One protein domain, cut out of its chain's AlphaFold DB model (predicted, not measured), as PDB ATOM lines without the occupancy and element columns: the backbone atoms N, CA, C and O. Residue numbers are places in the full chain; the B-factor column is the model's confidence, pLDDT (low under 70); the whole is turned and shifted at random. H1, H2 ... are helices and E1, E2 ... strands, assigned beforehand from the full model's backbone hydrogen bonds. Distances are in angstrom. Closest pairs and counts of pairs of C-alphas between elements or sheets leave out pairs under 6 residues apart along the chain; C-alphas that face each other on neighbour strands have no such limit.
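What this domain is: This is residues 178 to 272 of the 277 residues of an uncharacterized protein of Kofleriaceae bacterium (UniProt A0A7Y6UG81). A small three-stranded antiparallel sheet has two helices, H1 and H3, over one face, in two layers; they run slanted to each other, while the short helix H2 packs beside the first part of H3, off the sheet. After H3 the long link of residues 252 to 266 leads to E3, which closes the sheet on the side of E1 away from E2. The printed part has 95 residues, with three named helices and three named strands in the order H1, H2, E1, E2, H3, E3; the sheet runs E2, E1, E3, and the class is mixed, helices and strands. The whole is compact, with a radius of gyration of the C-alphas of 13.4 A, and its outline is a rod of 44 by 21 by 19 A.

Where its parts are: H1, residues 178 to 192, begins at C-alpha 178 (22.043, 14.854, 32.181) and is 21.3 A long. H2 is residues 195 to 202. E1, residues 209 to 218, begins at C-alpha 209 (37.489, -12.044, 23.402) and spans 29.1 A. E2 is residues 223 to 229, 19.7 A. H3, residues 236 to 251, spans 23.3 A. E3, residues 267 to 271, ends at C-alpha 271 (36.987, -12.089, 28.674).

How they stand to each other: E1 is the inner strand, and E2 and E3 are edge strands. E1 and E2 form a hairpin, antiparallel at 159 degrees, with N 214 and O 227 2.9 A apart, within hydrogen-bond range. E1 and E3 are antiparallel at 161 degrees, with N 269 and O 211 at 2.8 A. E2, H3 and E3 make a split strand-helix-strand unit, two strands that run the same way with E1 between them, and its crossover is left-handed. H3 is on the sheet at a height of 5.6 A, only just over E2 with 3 of its C-alphas, and runs along the strands at 14 degrees to E2 on the local plane; the closest C-alphas are those of Phe 224 and Cys 249, 5.3 A. H1 is on the same face at a height of 8.6 A, over E1, slantwise to the strands at 36 degrees on the local plane; its closest C-alphas to E1 are those of Val 184 and Val 215, 6.4 A. H1 touches H3 with residues 187 to 191 alone, at a steep tilt of 46 degrees, opposite ways; the C-alphas of Leu 191 and Leu 245 are closest, 6.6 A. H2 is not on the sheet; it touches H3, closest at the C-alphas of Cys 200 and Cys 240, 5.7 A, with a shallow tilt of 10 degrees, opposite ways. H2 is apart from E2 and E3. In H1, H2 and H3 every O i to N i+4 pair is within hydrogen-bond range.

The domain as a whole: The C-alphas farthest apart are those of Asn 206 and Glu 257, 43.8 A. The printed part has no cut. The link from H3 to E3, 15 residues, is long; the links H1 to H2 and E1 to E2 are tight. The mean pLDDT of the printed part is 89.5, and no printed residue is under 70.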
ATOM      1  N   LYS A 178      21.258  15.902  31.505       81.88
ATOM      2  CA  LYS A 178      22.043  14.854  32.181       81.88
ATOM      3  C   LYS A 178      21.278  13.552  32.348       81.88
ATOM      4  O   LYS A 178      21.874  12.482  32.472       81.88
ATOM      5  N   LEU A 179      19.955  13.631  32.344       83.25
ATOM      6  CA  LEU A 179      19.079  12.507  32.631       83.25
ATOM      7  C   LEU A 179      19.259  11.347  31.658       83.25
ATOM      8  O   LEU A 179      19.308  10.193  32.076       83.25
ATOM      9  N   GLY A 180      19.405  11.655  30.370       85.19
ATOM     10  CA  GLY A 180      19.652  10.651  29.340       85.19
ATOM     11  C   GLY A 180      20.911   9.833  29.612       85.19
ATOM     12  O   GLY A 180      20.874   8.604  29.593       85.19
ATOM     13  N   GLU A 181      22.015  10.519  29.911       88.00
ATOM     14  CA  GLU A 181      23.286   9.876  30.245       88.00
ATOM     15  C   GLU A 181      23.160   9.018  31.508       88.00
ATOM     16  O   GLU A 181      23.625   7.875  31.547       88.00
ATOM     17  N   LEU A 182      22.508   9.555  32.540       85.75
ATOM     18  CA  LEU A 182      22.316   8.859  33.803       85.75
ATOM     19  C   LEU A 182      21.479   7.587  33.620       85.75
ATOM     20  O   LEU A 182      21.868   6.542  34.135       85.75
ATOM     21  N   LEU A 183      20.408   7.624  32.823       88.00
ATOM     22  CA  LEU A 183      19.595   6.445  32.505       88.00
ATOM     23  C   LEU A 183      20.402   5.366  31.769       88.00
ATOM     24  O   LEU A 183      20.317   4.192  32.134       88.00
ATOM     25  N   VAL A 184      21.243   5.745  30.800       90.69
ATOM     26  CA  VAL A 184      22.141   4.799  30.110       90.69
ATOM     27  C   VAL A 184      23.130   4.159  31.088       90.69
ATOM     28  O   VAL A 184      23.267   2.934  31.121       90.69
ATOM     29  N   ARG A 185      23.768   4.958  31.952       88.81
ATOM     30  CA  ARG A 185      24.648   4.442  33.017       88.81
ATOM     31  C   ARG A 185      23.892   3.517  33.977       88.81
ATOM     32  O   ARG A 185      24.444   2.514  34.426       88.81
ATOM     33  N   GLY A 186      22.627   3.820  34.265       87.50
ATOM     34  CA  GLY A 186      21.726   2.978  35.048       87.50
ATOM     35  C   GLY A 186      21.467   1.619  34.405       87.50
ATOM     36  O   GLY A 186      21.536   0.604  35.095       87.50
ATOM     37  N   ILE A 187      21.253   1.580  33.087       91.56
ATOM     38  CA  ILE A 187      21.102   0.336  32.320       91.56
ATOM     39  C   ILE A 187      22.384  -0.501  32.391       91.56
ATOM     40  O   ILE A 187      22.313  -1.699  32.664       91.56
ATOM     41  N   TYR A 188      23.561   0.113  32.242       91.06
ATOM     42  CA  TYR A 188      24.839  -0.591  32.407       91.06
ATOM     43  C   TYR A 188      25.022  -1.153  33.822       91.06
ATOM     44  O   TYR A 188      25.414  -2.308  33.988       91.06
ATOM     45  N   ALA A 189      24.684  -0.375  34.853       88.19
ATOM     46  CA  ALA A 189      24.743  -0.834  36.239       88.19
ATOM     47  C   ALA A 189      23.728  -1.955  36.535       88.19
ATOM     48  O   ALA A 189      24.016  -2.864  37.315       88.19
ATOM     49  N   ALA A 190      22.541  -1.911  35.925       88.62
ATOM     50  CA  ALA A 190      21.550  -2.979  36.017       88.62
ATOM     51  C   ALA A 190      22.037  -4.257  35.321       88.62
ATOM     52  O   ALA A 190      21.886  -5.342  35.876       88.62
ATOM     53  N   LEU A 191      22.696  -4.132  34.164       90.50
ATOM     54  CA  LEU A 191      23.293  -5.264  33.456       90.50
ATOM     55  C   LEU A 191      24.394  -5.927  34.288       90.50
ATOM     56  O   LEU A 191      24.402  -7.147  34.414       90.50
ATOM     57  N   GLY A 192      25.262  -5.136  34.924       87.00
ATOM     58  CA  GLY A 192      26.316  -5.647  35.806       87.00
ATOM     59  C   GLY A 192      25.809  -6.342  37.078       87.00
ATOM     60  O   GLY A 192      26.550  -7.118  37.668       87.00
ATOM     61  N   ARG A 193      24.560  -6.088  37.496       86.75
ATOM     62  CA  ARG A 193      23.895  -6.751  38.640       86.75
ATOM     63  C   ARG A 193      22.877  -7.813  38.209       86.75
ATOM     64  O   ARG A 193      22.161  -8.355  39.047       86.75
ATOM     65  N   SER A 194      22.750  -8.064  36.909       89.88
ATOM     66  CA  SER A 194      21.744  -8.975  36.379       89.88
ATOM     67  C   SER A 194      22.174 -10.422  36.581       89.88
ATOM     68  O   SER A 194      23.168 -10.865  36.006       89.88
ATOM     69  N   THR A 195      21.364 -11.194  37.308       89.88
ATOM     70  CA  THR A 195      21.553 -12.647  37.438       89.88
ATOM     71  C   THR A 195      21.576 -13.332  36.071       89.88
ATOM     72  O   THR A 195      22.313 -14.292  35.872       89.88
ATOM     73  N   GLN A 196      20.827 -12.820  35.089       90.12
ATOM     74  CA  GLN A 196      20.848 -13.367  33.734       90.12
ATOM     75  C   GLN A 196      22.215 -13.157  33.070       90.12
ATOM     76  O   GLN A 196      22.744 -14.089  32.471       90.12
ATOM     77  N   ALA A 197      22.816 -11.972  33.217       87.31
ATOM     78  CA  ALA A 197      24.157 -11.701  32.702       87.31
ATOM     79  C   ALA A 197      25.218 -12.571  33.399       87.31
ATOM     80  O   ALA A 197      26.086 -13.135  32.734       87.31
ATOM     81  N   GLU A 198      25.109 -12.765  34.716       89.50
ATOM     82  CA  GLU A 198      25.978 -13.681  35.469       89.50
ATOM     83  C   GLU A 198      25.870 -15.126  34.956       89.50
ATOM     84  O   GLU A 198      26.888 -15.780  34.715       89.50
ATOM     85  N   LEU A 199      24.648 -15.612  34.712       90.81
ATOM     86  CA  LEU A 199      24.407 -16.937  34.135       90.81
ATOM     87  C   LEU A 199      24.977 -17.055  32.714       90.81
ATOM     88  O   LEU A 199      25.545 -18.096  32.370       90.81
ATOM     89  N   CYS A 200      24.889 -15.993  31.904       90.44
ATOM     90  CA  CYS A 200      25.509 -15.951  30.580       90.44
ATOM     91  C   CYS A 200      27.029 -16.139  30.662       90.44
ATOM     92  O   CYS A 200      27.590 -16.900  29.872       90.44
ATOM     93  N   ILE A 201      27.694 -15.476  31.613       88.69
ATOM     94  CA  ILE A 201      29.142 -15.603  31.825       88.69
ATOM     95  C   ILE A 201      29.482 -17.017  32.310       88.69
ATOM     96  O   ILE A 201      30.340 -17.679  31.725       88.69
ATOM     97  N   ALA A 202      28.784 -17.510  33.337       88.44
ATOM     98  CA  ALA A 202      29.047 -18.819  33.933       88.44
ATOM     99  C   ALA A 202      28.878 -19.972  32.927       88.44
ATOM    100  O   ALA A 202      29.706 -20.882  32.879       88.44
ATOM    101  N   GLY A 203      27.849 -19.911  32.074       88.94
ATOM    102  CA  GLY A 203      27.605 -20.901  31.020       88.94
ATOM    103  C   GLY A 203      28.610 -20.866  29.863       88.94
ATOM    104  O   GLY A 203      28.623 -21.778  29.041       88.94
ATOM    105  N   ASN A 204      29.459 -19.836  29.792       86.88
ATOM    106  CA  ASN A 204      30.409 -19.611  28.704       86.88
ATOM    107  C   ASN A 204      31.831 -19.334  29.226       86.88
ATOM    108  O   ASN A 204      32.573 -18.558  28.628       86.88
ATOM    109  N   ALA A 205      32.232 -19.993  30.318       81.81
ATOM    110  CA  ALA A 205      33.505 -19.753  31.012       81.81
ATOM    111  C   ALA A 205      34.779 -19.889  30.144       81.81
ATOM    112  O   ALA A 205      35.829 -19.376  30.519       81.81
ATOM    113  N   ASN A 206      34.690 -20.558  28.987       84.56
ATOM    114  CA  ASN A 206      35.802 -20.749  28.046       84.56
ATOM    115  C   ASN A 206      35.811 -19.735  26.883       84.56
ATOM    116  O   ASN A 206      36.597 -19.880  25.945       84.56
ATOM    117  N   ALA A 207      34.900 -18.756  26.876       86.12
ATOM    118  CA  ALA A 207      34.866 -17.733  25.841       86.12
ATOM    119  C   ALA A 207      36.067 -16.784  25.983       86.12
ATOM    120  O   ALA A 207      36.333 -16.271  27.064       86.12
ATOM    121  N   ASN A 208      36.753 -16.518  24.871       88.62
ATOM    122  CA  ASN A 208      37.888 -15.598  24.804       88.62
ATOM    123  C   ASN A 208      37.564 -14.464  23.828       88.62
ATOM    124  O   ASN A 208      37.178 -14.730  22.685       88.62
ATOM    125  N   GLY A 209      37.746 -13.212  24.246       91.38
ATOM    126  CA  GLY A 209      37.489 -12.044  23.402       91.38
ATOM    127  C   GLY A 209      36.806 -10.904  24.150       91.38
ATOM    128  O   GLY A 209      36.904 -10.810  25.370       91.38
ATOM    129  N   SER A 210      36.111 -10.039  23.416       92.62
ATOM    130  CA  SER A 210      35.417  -8.882  23.981       92.62
ATOM    131  C   SER A 210      33.935  -8.862  23.632       92.62
ATOM    132  O   SER A 210      33.515  -9.279  22.545       92.62
ATOM    133  N   ILE A 211      33.149  -8.343  24.569       93.25
ATOM    134  CA  ILE A 211      31.775  -7.902  24.350       93.25
ATOM    135  C   ILE A 211      31.753  -6.398  24.589       93.25
ATOM    136  O   ILE A 211      32.208  -5.940  25.627       93.25
ATOM    137  N   SER A 212      31.216  -5.644  23.638       94.75
ATOM    138  CA  SER A 212      30.964  -4.212  23.795       94.75
ATOM    139  C   SER A 212      29.462  -3.987  23.798       94.75
ATOM    140  O   SER A 212      28.764  -4.507  22.928       94.75
ATOM    141  N   VAL A 213      28.937  -3.265  24.778       95.00
ATOM    142  CA  VAL A 213      27.507  -2.987  24.899       95.00
ATOM    143  C   VAL A 213      27.268  -1.506  24.665       95.00
ATOM    144  O   VAL A 213      27.860  -0.663  25.329       95.00
ATOM    145  N   THR A 214      26.382  -1.179  23.730       95.12
ATOM    146  CA  THR A 214      25.957   0.199  23.465       95.12
ATOM    147  C   THR A 214      24.455   0.305  23.643       95.12
ATOM    148  O   THR A 214      23.706  -0.495  23.082       95.12
ATOM    149  N   VAL A 215      24.008   1.304  24.396       95.31
ATOM    150  CA  VAL A 215      22.587   1.619  24.572       95.31
ATOM    151  C   VAL A 215      22.261   2.891  23.802       95.31
ATOM    152  O   VAL A 215      22.983   3.882  23.886       95.31
ATOM    153  N   GLN A 216      21.168   2.863  23.049       93.19
ATOM    154  CA  GLN A 216      20.662   3.997  22.287       93.19
ATOM    155  C   GLN A 216      19.242   4.333  22.727       93.19
ATOM    156  O   GLN A 216      18.474   3.456  23.117       93.19
ATOM    157  N   PHE A 217      18.893   5.614  22.664       93.69
ATOM    158  CA  PHE A 217      17.537   6.082  22.913       93.69
ATOM    159  C   PHE A 217      16.811   6.308  21.587       93.69
ATOM    160  O   PHE A 217      17.283   7.085  20.756       93.69
ATOM    161  N   ASP A 218      15.666   5.651  21.397       91.75
ATOM    162  CA  ASP A 218      14.765   5.917  20.276       91.75
ATOM    163  C   ASP A 218      13.695   6.938  20.710       91.75
ATOM    164  O   ASP A 218      12.779   6.577  21.461       91.75
ATOM    165  N   PRO A 219      13.754   8.198  20.235       89.94
ATOM    166  CA  PRO A 219      12.785   9.223  20.613       89.94
ATOM    167  C   PRO A 219      11.386   8.979  20.032       89.94
ATOM    168  O   PRO A 219      10.403   9.436  20.614       89.94
ATOM    169  N   ALA A 220      11.264   8.256  18.912       90.00
ATOM    170  CA  ALA A 220       9.971   7.971  18.292       90.00
ATOM    171  C   ALA A 220       9.190   6.922  19.091       90.00
ATOM    172  O   ALA A 220       7.971   7.016  19.230       90.00
ATOM    173  N   GLN A 221       9.901   5.933  19.632       89.94
ATOM    174  CA  GLN A 221       9.322   4.845  20.423       89.94
ATOM    175  C   GLN A 221       9.446   5.069  21.936       89.94
ATOM    176  O   GLN A 221       8.906   4.278  22.706       89.94
ATOM    177  N   ARG A 222      10.145   6.137  22.354       89.44
ATOM    178  CA  ARG A 222      10.435   6.503  23.750       89.44
ATOM    179  C   ARG A 222      10.962   5.326  24.567       89.44
ATOM    180  O   ARG A 222      10.508   5.071  25.678       89.44
ATOM    181  N   ARG A 223      11.917   4.595  23.999       92.44
ATOM    182  CA  ARG A 223      12.511   3.416  24.634       92.44
ATOM    183  C   ARG A 223      14.004   3.352  24.393       92.44
ATOM    184  O   ARG A 223      14.502   3.847  23.381       92.44
ATOM    185  N   PHE A 224      14.698   2.703  25.316       93.56
ATOM    186  CA  PHE A 224      16.089   2.340  25.116       93.56
ATOM    187  C   PHE A 224      16.184   1.043  24.312       93.56
ATOM    188  O   PHE A 224      15.374   0.131  24.476       93.56
ATOM    189  N   THR A 225      17.174   0.969  23.435       94.19
ATOM    190  CA  THR A 225      17.535  -0.231  22.686       94.19
ATOM    191  C   THR A 225      18.999  -0.541  22.935       94.19
ATOM    192  O   THR A 225      19.855   0.343  22.972       94.19
ATOM    193  N   GLY A 226      19.286  -1.816  23.165       93.69
ATOM    194  CA  GLY A 226      20.632  -2.294  23.403       93.69
ATOM    195  C   GLY A 226      21.229  -2.924  22.156       93.69
ATOM    196  O   GLY A 226      20.554  -3.628  21.410       93.69
ATOM    197  N   THR A 227      22.518  -2.717  21.939       94.75
ATOM    198  CA  THR A 227      23.288  -3.425  20.919       94.75
ATOM    199  C   THR A 227      24.515  -4.052  21.557       94.75
ATOM    200  O   THR A 227      25.132  -3.488  22.458       94.75
ATOM    201  N   VAL A 228      24.839  -5.260  21.097       95.31
ATOM    202  CA  VAL A 228      25.983  -6.042  21.571       95.31
ATOM    203  C   VAL A 228      26.939  -6.216  20.397       95.31
ATOM    204  O   VAL A 228      26.576  -6.855  19.407       95.31
ATOM    205  N   GLY A 229      28.122  -5.619  20.516       94.69
ATOM    206  CA  GLY A 229      29.262  -5.684  19.607       94.69
ATOM    207  C   GLY A 229      30.468  -6.408  20.224       94.69
ATOM    208  O   GLY A 229      30.347  -7.111  21.228       94.69
ATOM    209  N   GLY A 230      31.638  -6.262  19.601       93.81
ATOM    210  CA  GLY A 230      32.864  -6.976  19.983       93.81
ATOM    211  C   GLY A 230      33.029  -8.337  19.296       93.81
ATOM    212  O   GLY A 230      32.199  -8.760  18.487       93.81
ATOM    213  N   THR A 231      34.124  -9.037  19.597       95.06
ATOM    214  CA  THR A 231      34.461 -10.316  18.938       95.06
ATOM    215  C   THR A 231      33.517 -11.453  19.329       95.06
ATOM    216  O   THR A 231      33.378 -12.422  18.586       95.06
ATOM    217  N   LEU A 232      32.856 -11.339  20.484       93.75
ATOM    218  CA  LEU A 232      31.925 -12.334  21.016       93.75
ATOM    219  C   LEU A 232      30.448 -11.986  20.759       93.75
ATOM    220  O   LEU A 232      29.569 -12.726  21.197       93.75
ATOM    221  N   ALA A 233      30.152 -10.917  20.008       93.50
ATOM    222  CA  ALA A 233      28.791 -10.417  19.763       93.50
ATOM    223  C   ALA A 233      27.804 -11.462  19.213       93.50
ATOM    224  O   ALA A 233      26.615 -11.449  19.543       93.50
ATOM    225  N   ASN A 234      28.298 -12.350  18.347       93.88
ATOM    226  CA  ASN A 234      27.509 -13.397  17.689       93.88
ATOM    227  C   ASN A 234      27.737 -14.786  18.302       93.88
ATOM    228  O   ASN A 234      27.139 -15.761  17.852       93.88
ATOM    229  N   ALA A 235      28.605 -14.893  19.312       93.62
ATOM    230  CA  ALA A 235      28.808 -16.128  20.058       93.62
ATOM    231  C   ALA A 235      27.623 -16.376  21.016       93.62
ATOM    232  O   ALA A 235      26.875 -15.437  21.314       93.62
ATOM    233  N   PRO A 236      27.451 -17.599  21.557       93.44
ATOM    234  CA  PRO A 236      26.368 -17.899  22.498       93.44
ATOM    235  C   PRO A 236      26.310 -16.933  23.691       93.44
ATOM    236  O   PRO A 236      25.225 -16.497  24.073       93.44
ATOM    237  N   ILE A 237      27.471 -16.523  24.218       92.75
ATOM    238  CA  ILE A 237      27.557 -15.507  25.273       92.75
ATOM    239  C   ILE A 237      27.008 -14.145  24.825       92.75
ATOM    240  O   ILE A 237      26.218 -13.553  25.553       92.75
ATOM    241  N   GLY A 238      27.336 -13.669  23.617       93.25
ATOM    242  CA  GLY A 238      26.836 -12.397  23.084       93.25
ATOM    243  C   GLY A 238      25.331 -12.412  22.810       93.25
ATOM    244  O   GLY A 238      24.642 -11.438  23.106       93.25
ATOM    245  N   VAL A 239      24.795 -13.538  22.323       93.56
ATOM    246  CA  VAL A 239      23.343 -13.738  22.159       93.56
ATOM    247  C   VAL A 239      22.631 -13.718  23.515       93.56
ATOM    248  O   VAL A 239      21.601 -13.064  23.655       93.56
ATOM    249  N   CYS A 240      23.203 -14.382  24.522       92.94
ATOM    250  CA  CYS A 240      22.675 -14.384  25.886       92.94
ATOM    251  C   CYS A 240      22.686 -12.974  26.505       92.94
ATOM    252  O   CYS A 240      21.670 -12.526  27.039       92.94
ATOM    253  N   PHE A 241      23.792 -12.234  26.352       93.12
ATOM    254  CA  PHE A 241      23.905 -10.841  26.795       93.12
ATOM    255  C   PHE A 241      22.886  -9.925  26.119       93.12
ATOM    256  O   PHE A 241      22.326  -9.055  26.781       93.12
ATOM    257  N   ARG A 242      22.613 -10.128  24.824       94.75
ATOM    258  CA  ARG A 242      21.605  -9.350  24.096       94.75
ATOM    259  C   ARG A 242      20.216  -9.532  24.704       94.75
ATOM    260  O   ARG A 242      19.547  -8.542  24.955       94.75
ATOM    261  N   ALA A 243      19.829 -10.766  25.028       92.94
ATOM    262  CA  ALA A 243      18.540 -11.035  25.665       92.94
ATOM    263  C   ALA A 243      18.421 -10.382  27.054       92.94
ATOM    264  O   ALA A 243      17.401  -9.766  27.358       92.94
ATOM    265  N   ALA A 244      19.474 -10.467  27.876       93.62
ATOM    266  CA  ALA A 244      19.506  -9.812  29.187       93.62
ATOM    267  C   ALA A 244      19.423  -8.281  29.068       93.62
ATOM    268  O   ALA A 244      18.713  -7.625  29.828       93.62
ATOM    269  N   LEU A 245      20.135  -7.708  28.095       95.25
ATOM    270  CA  LEU A 245      20.116  -6.279  27.817       95.25
ATOM    271  C   LEU A 245      18.744  -5.807  27.321       95.25
ATOM    272  O   LEU A 245      18.258  -4.785  27.797       95.25
ATOM    273  N   ASP A 246      18.107  -6.551  26.416       94.19
ATOM    274  CA  ASP A 246      16.772  -6.235  25.902       94.19
ATOM    275  C   ASP A 246      15.727  -6.226  27.028       94.19
ATOM    276  O   ASP A 246      14.892  -5.324  27.088       94.19
ATOM    277  N   GLU A 247      15.806  -7.177  27.966       91.56
ATOM    278  CA  GLU A 247      14.935  -7.216  29.148       91.56
ATOM    279  C   GLU A 247      15.123  -5.982  30.044       91.56
ATOM    280  O   GLU A 247      14.143  -5.383  30.491       91.56
ATOM    281  N   ILE A 248      16.371  -5.572  30.288       92.62
ATOM    282  CA  ILE A 248      16.681  -4.393  31.108       92.62
ATOM    283  C   ILE A 248      16.204  -3.116  30.416       92.62
ATOM    284  O   ILE A 248      15.539  -2.290  31.041       92.62
ATOM    285  N   CYS A 249      16.494  -2.963  29.124       93.06
ATOM    286  CA  CYS A 249      16.048  -1.827  28.322       93.06
ATOM    287  C   CYS A 249      14.516  -1.721  28.284       93.06
ATOM    288  O   CYS A 249      13.982  -0.619  28.375       93.06
ATOM    289  N   ALA A 250      13.804  -2.850  28.212       90.38
ATOM    290  CA  ALA A 250      12.342  -2.879  28.232       90.38
ATOM    291  C   ALA A 250      11.735  -2.438  29.577       90.38
ATOM    292  O   ALA A 250      10.588  -1.997  29.608       90.38
ATOM    293  N   ARG A 251      12.486  -2.552  30.680       87.00
ATOM    294  CA  ARG A 251      12.063  -2.122  32.025       87.00
ATOM    295  C   ARG A 251      12.505  -0.706  32.383       87.00
ATOM    296  O   ARG A 251      12.066  -0.181  33.403       87.00
ATOM    297  N   ALA A 252      13.381  -0.095  31.589       87.00
ATOM    298  CA  ALA A 252      13.875   1.244  31.863       87.00
ATOM    299  C   ALA A 252      12.731   2.267  31.779       87.00
ATOM    300  O   ALA A 252      12.063   2.395  30.752       87.00
ATOM    301  N   LEU A 253      12.521   3.019  32.860       82.75
ATOM    302  CA  LEU A 253      11.549   4.108  32.889       82.75
ATOM    303  C   LEU A 253      12.098   5.299  32.101       82.75
ATOM    304  O   LEU A 253      13.145   5.848  32.444       82.75
ATOM    305  N   VAL A 254      11.377   5.697  31.053       84.31
ATOM    306  CA  VAL A 254      11.722   6.848  30.211       84.31
ATOM    307  C   VAL A 254      10.779   8.014  30.529       84.31
ATOM    308  O   VAL A 254       9.584   7.924  30.240       84.31
ATOM    309  N   PRO A 255      11.291   9.121  31.091       78.56
ATOM    310  CA  PRO A 255      10.516  10.344  31.300       78.56
ATOM    311  C   PRO A 255      10.028  10.952  29.978       78.56
ATOM    312  O   PRO A 255      10.710  10.872  28.956       78.56
ATOM    313  N   ALA A 256       8.851  11.581  29.987       80.75
ATOM    314  CA  ALA A 256       8.189  12.074  28.774       80.75
ATOM    315  C   ALA A 256       8.944  13.219  28.070       80.75
ATOM    316  O   ALA A 256       8.728  13.460  26.880       80.75
ATOM    317  N   GLU A 257       9.804  13.911  28.809       79.38
ATOM    318  CA  GLU A 257      10.577  15.088  28.420       79.38
ATOM    319  C   GLU A 257      11.929  14.709  27.800       79.38
ATOM    320  O   GLU A 257      12.582  15.545  27.169       79.38
ATOM    321  N   LEU A 258      12.357  13.448  27.953       83.69
ATOM    322  CA  LEU A 258      13.595  12.970  27.358       83.69
ATOM    323  C   LEU A 258      13.416  12.863  25.839       83.69
ATOM    324  O   LEU A 258      12.733  11.981  25.324       83.69
ATOM    325  N   THR A 259      14.038  13.790  25.118       84.88
ATOM    326  CA  THR A 259      13.973  13.871  23.649       84.88
ATOM    327  C   THR A 259      15.280  13.478  22.983       84.88
ATOM    328  O   THR A 259      15.278  13.005  21.849       84.88
ATOM    329  N   THR A 260      16.401  13.649  23.681       85.81
ATOM    330  CA  THR A 260      17.734  13.305  23.193       85.81
ATOM    331  C   THR A 260      18.573  12.763  24.340       85.81
ATOM    332  O   THR A 260      18.342  13.094  25.503       85.81
ATOM    333  N   VAL A 261      19.538  11.912  24.004       85.81
ATOM    334  CA  VAL A 261      20.536  11.404  24.942       85.81
ATOM    335  C   VAL A 261      21.903  11.685  24.327       85.81
ATOM    336  O   VAL A 261      22.111  11.309  23.168       85.81
ATOM    337  N   PRO A 262      22.816  12.378  25.032       84.12
ATOM    338  CA  PRO A 262      24.168  12.573  24.528       84.12
ATOM    339  C   PRO A 262      24.857  11.212  24.343       84.12
ATOM    340  O   PRO A 262      24.520  10.255  25.044       84.12
ATOM    341  N   PRO A 263      25.810  11.090  23.402       83.31
ATOM    342  CA  PRO A 263      26.543   9.845  23.217       83.31
ATOM    343  C   PRO A 263      27.259   9.466  24.517       83.31
ATOM    344  O   PRO A 263      27.998  10.270  25.082       83.31
ATOM    345  N   VAL A 264      27.019   8.240  24.979       87.56
ATOM    346  CA  VAL A 264      27.665   7.653  26.156       87.56
ATOM    347  C   VAL A 264      28.615   6.568  25.678       87.56
ATOM    348  O   VAL A 264      28.261   5.793  24.785       87.56
ATOM    349  N   ASP A 265      29.803   6.508  26.275       89.50
ATOM    350  CA  ASP A 265      30.789   5.487  25.937       89.50
ATOM    351  C   ASP A 265      30.206   4.072  26.119       89.50
ATOM    352  O   ASP A 265      29.417   3.826  27.048       89.50
ATOM    353  N   PRO A 266      30.549   3.133  25.224       89.62
ATOM    354  CA  PRO A 266      30.101   1.758  25.343       89.62
ATOM    355  C   PRO A 266      30.681   1.090  26.596       89.62
ATOM    356  O   PRO A 266      31.780   1.404  27.052       89.62
ATOM    357  N   LEU A 267      29.931   0.135  27.147       90.12
ATOM    358  CA  LEU A 267      30.416  -0.731  28.215       90.12
ATOM    359  C   LEU A 267      31.188  -1.900  27.599       90.12
ATOM    360  O   LEU A 267      30.586  -2.807  27.021       90.12
ATOM    361  N   ASP A 268      32.506  -1.892  27.765       89.31
ATOM    362  CA  ASP A 268      33.374  -2.967  27.297       89.31
ATOM    363  C   ASP A 268      33.632  -4.003  28.398       89.31
ATOM    364  O   ASP A 268      34.020  -3.686  29.523       89.31
ATOM    365  N   LEU A 269      33.411  -5.270  28.055       84.88
ATOM    366  CA  LEU A 269      33.648  -6.439  28.890       84.88
ATOM    367  C   LEU A 269      34.727  -7.297  28.229       84.88
ATOM    368  O   LEU A 269      34.530  -7.846  27.138       84.88
ATOM    369  N   GLU A 270      35.867  -7.425  28.901       86.94
ATOM    370  CA  GLU A 270      36.965  -8.278  28.454       86.94
ATOM    371  C   GLU A 270      36.871  -9.665  29.091       86.94
ATOM    372  O   GLU A 270      36.795  -9.810  30.312       86.94
ATOM    373  N   PHE A 271      36.919 -10.698  28.250       81.62
ATOM    374  CA  PHE A 271      36.987 -12.089  28.674       81.62
ATOM    375  C   PHE A 271      38.428 -12.574  28.496       81.62
ATOM    376  O   PHE A 271      38.906 -12.667  27.356       81.62
ATOM    377  N   PRO A 272      39.155 -12.828  29.602       75.25
ATOM    378  CA  PRO A 272      40.582 -13.088  29.551       75.25
ATOM    379  C   PRO A 272      40.876 -14.351  28.747       75.25
ATOM    380  O   PRO A 272      40.260 -15.392  28.956       75.25
TER     381      PRO A 272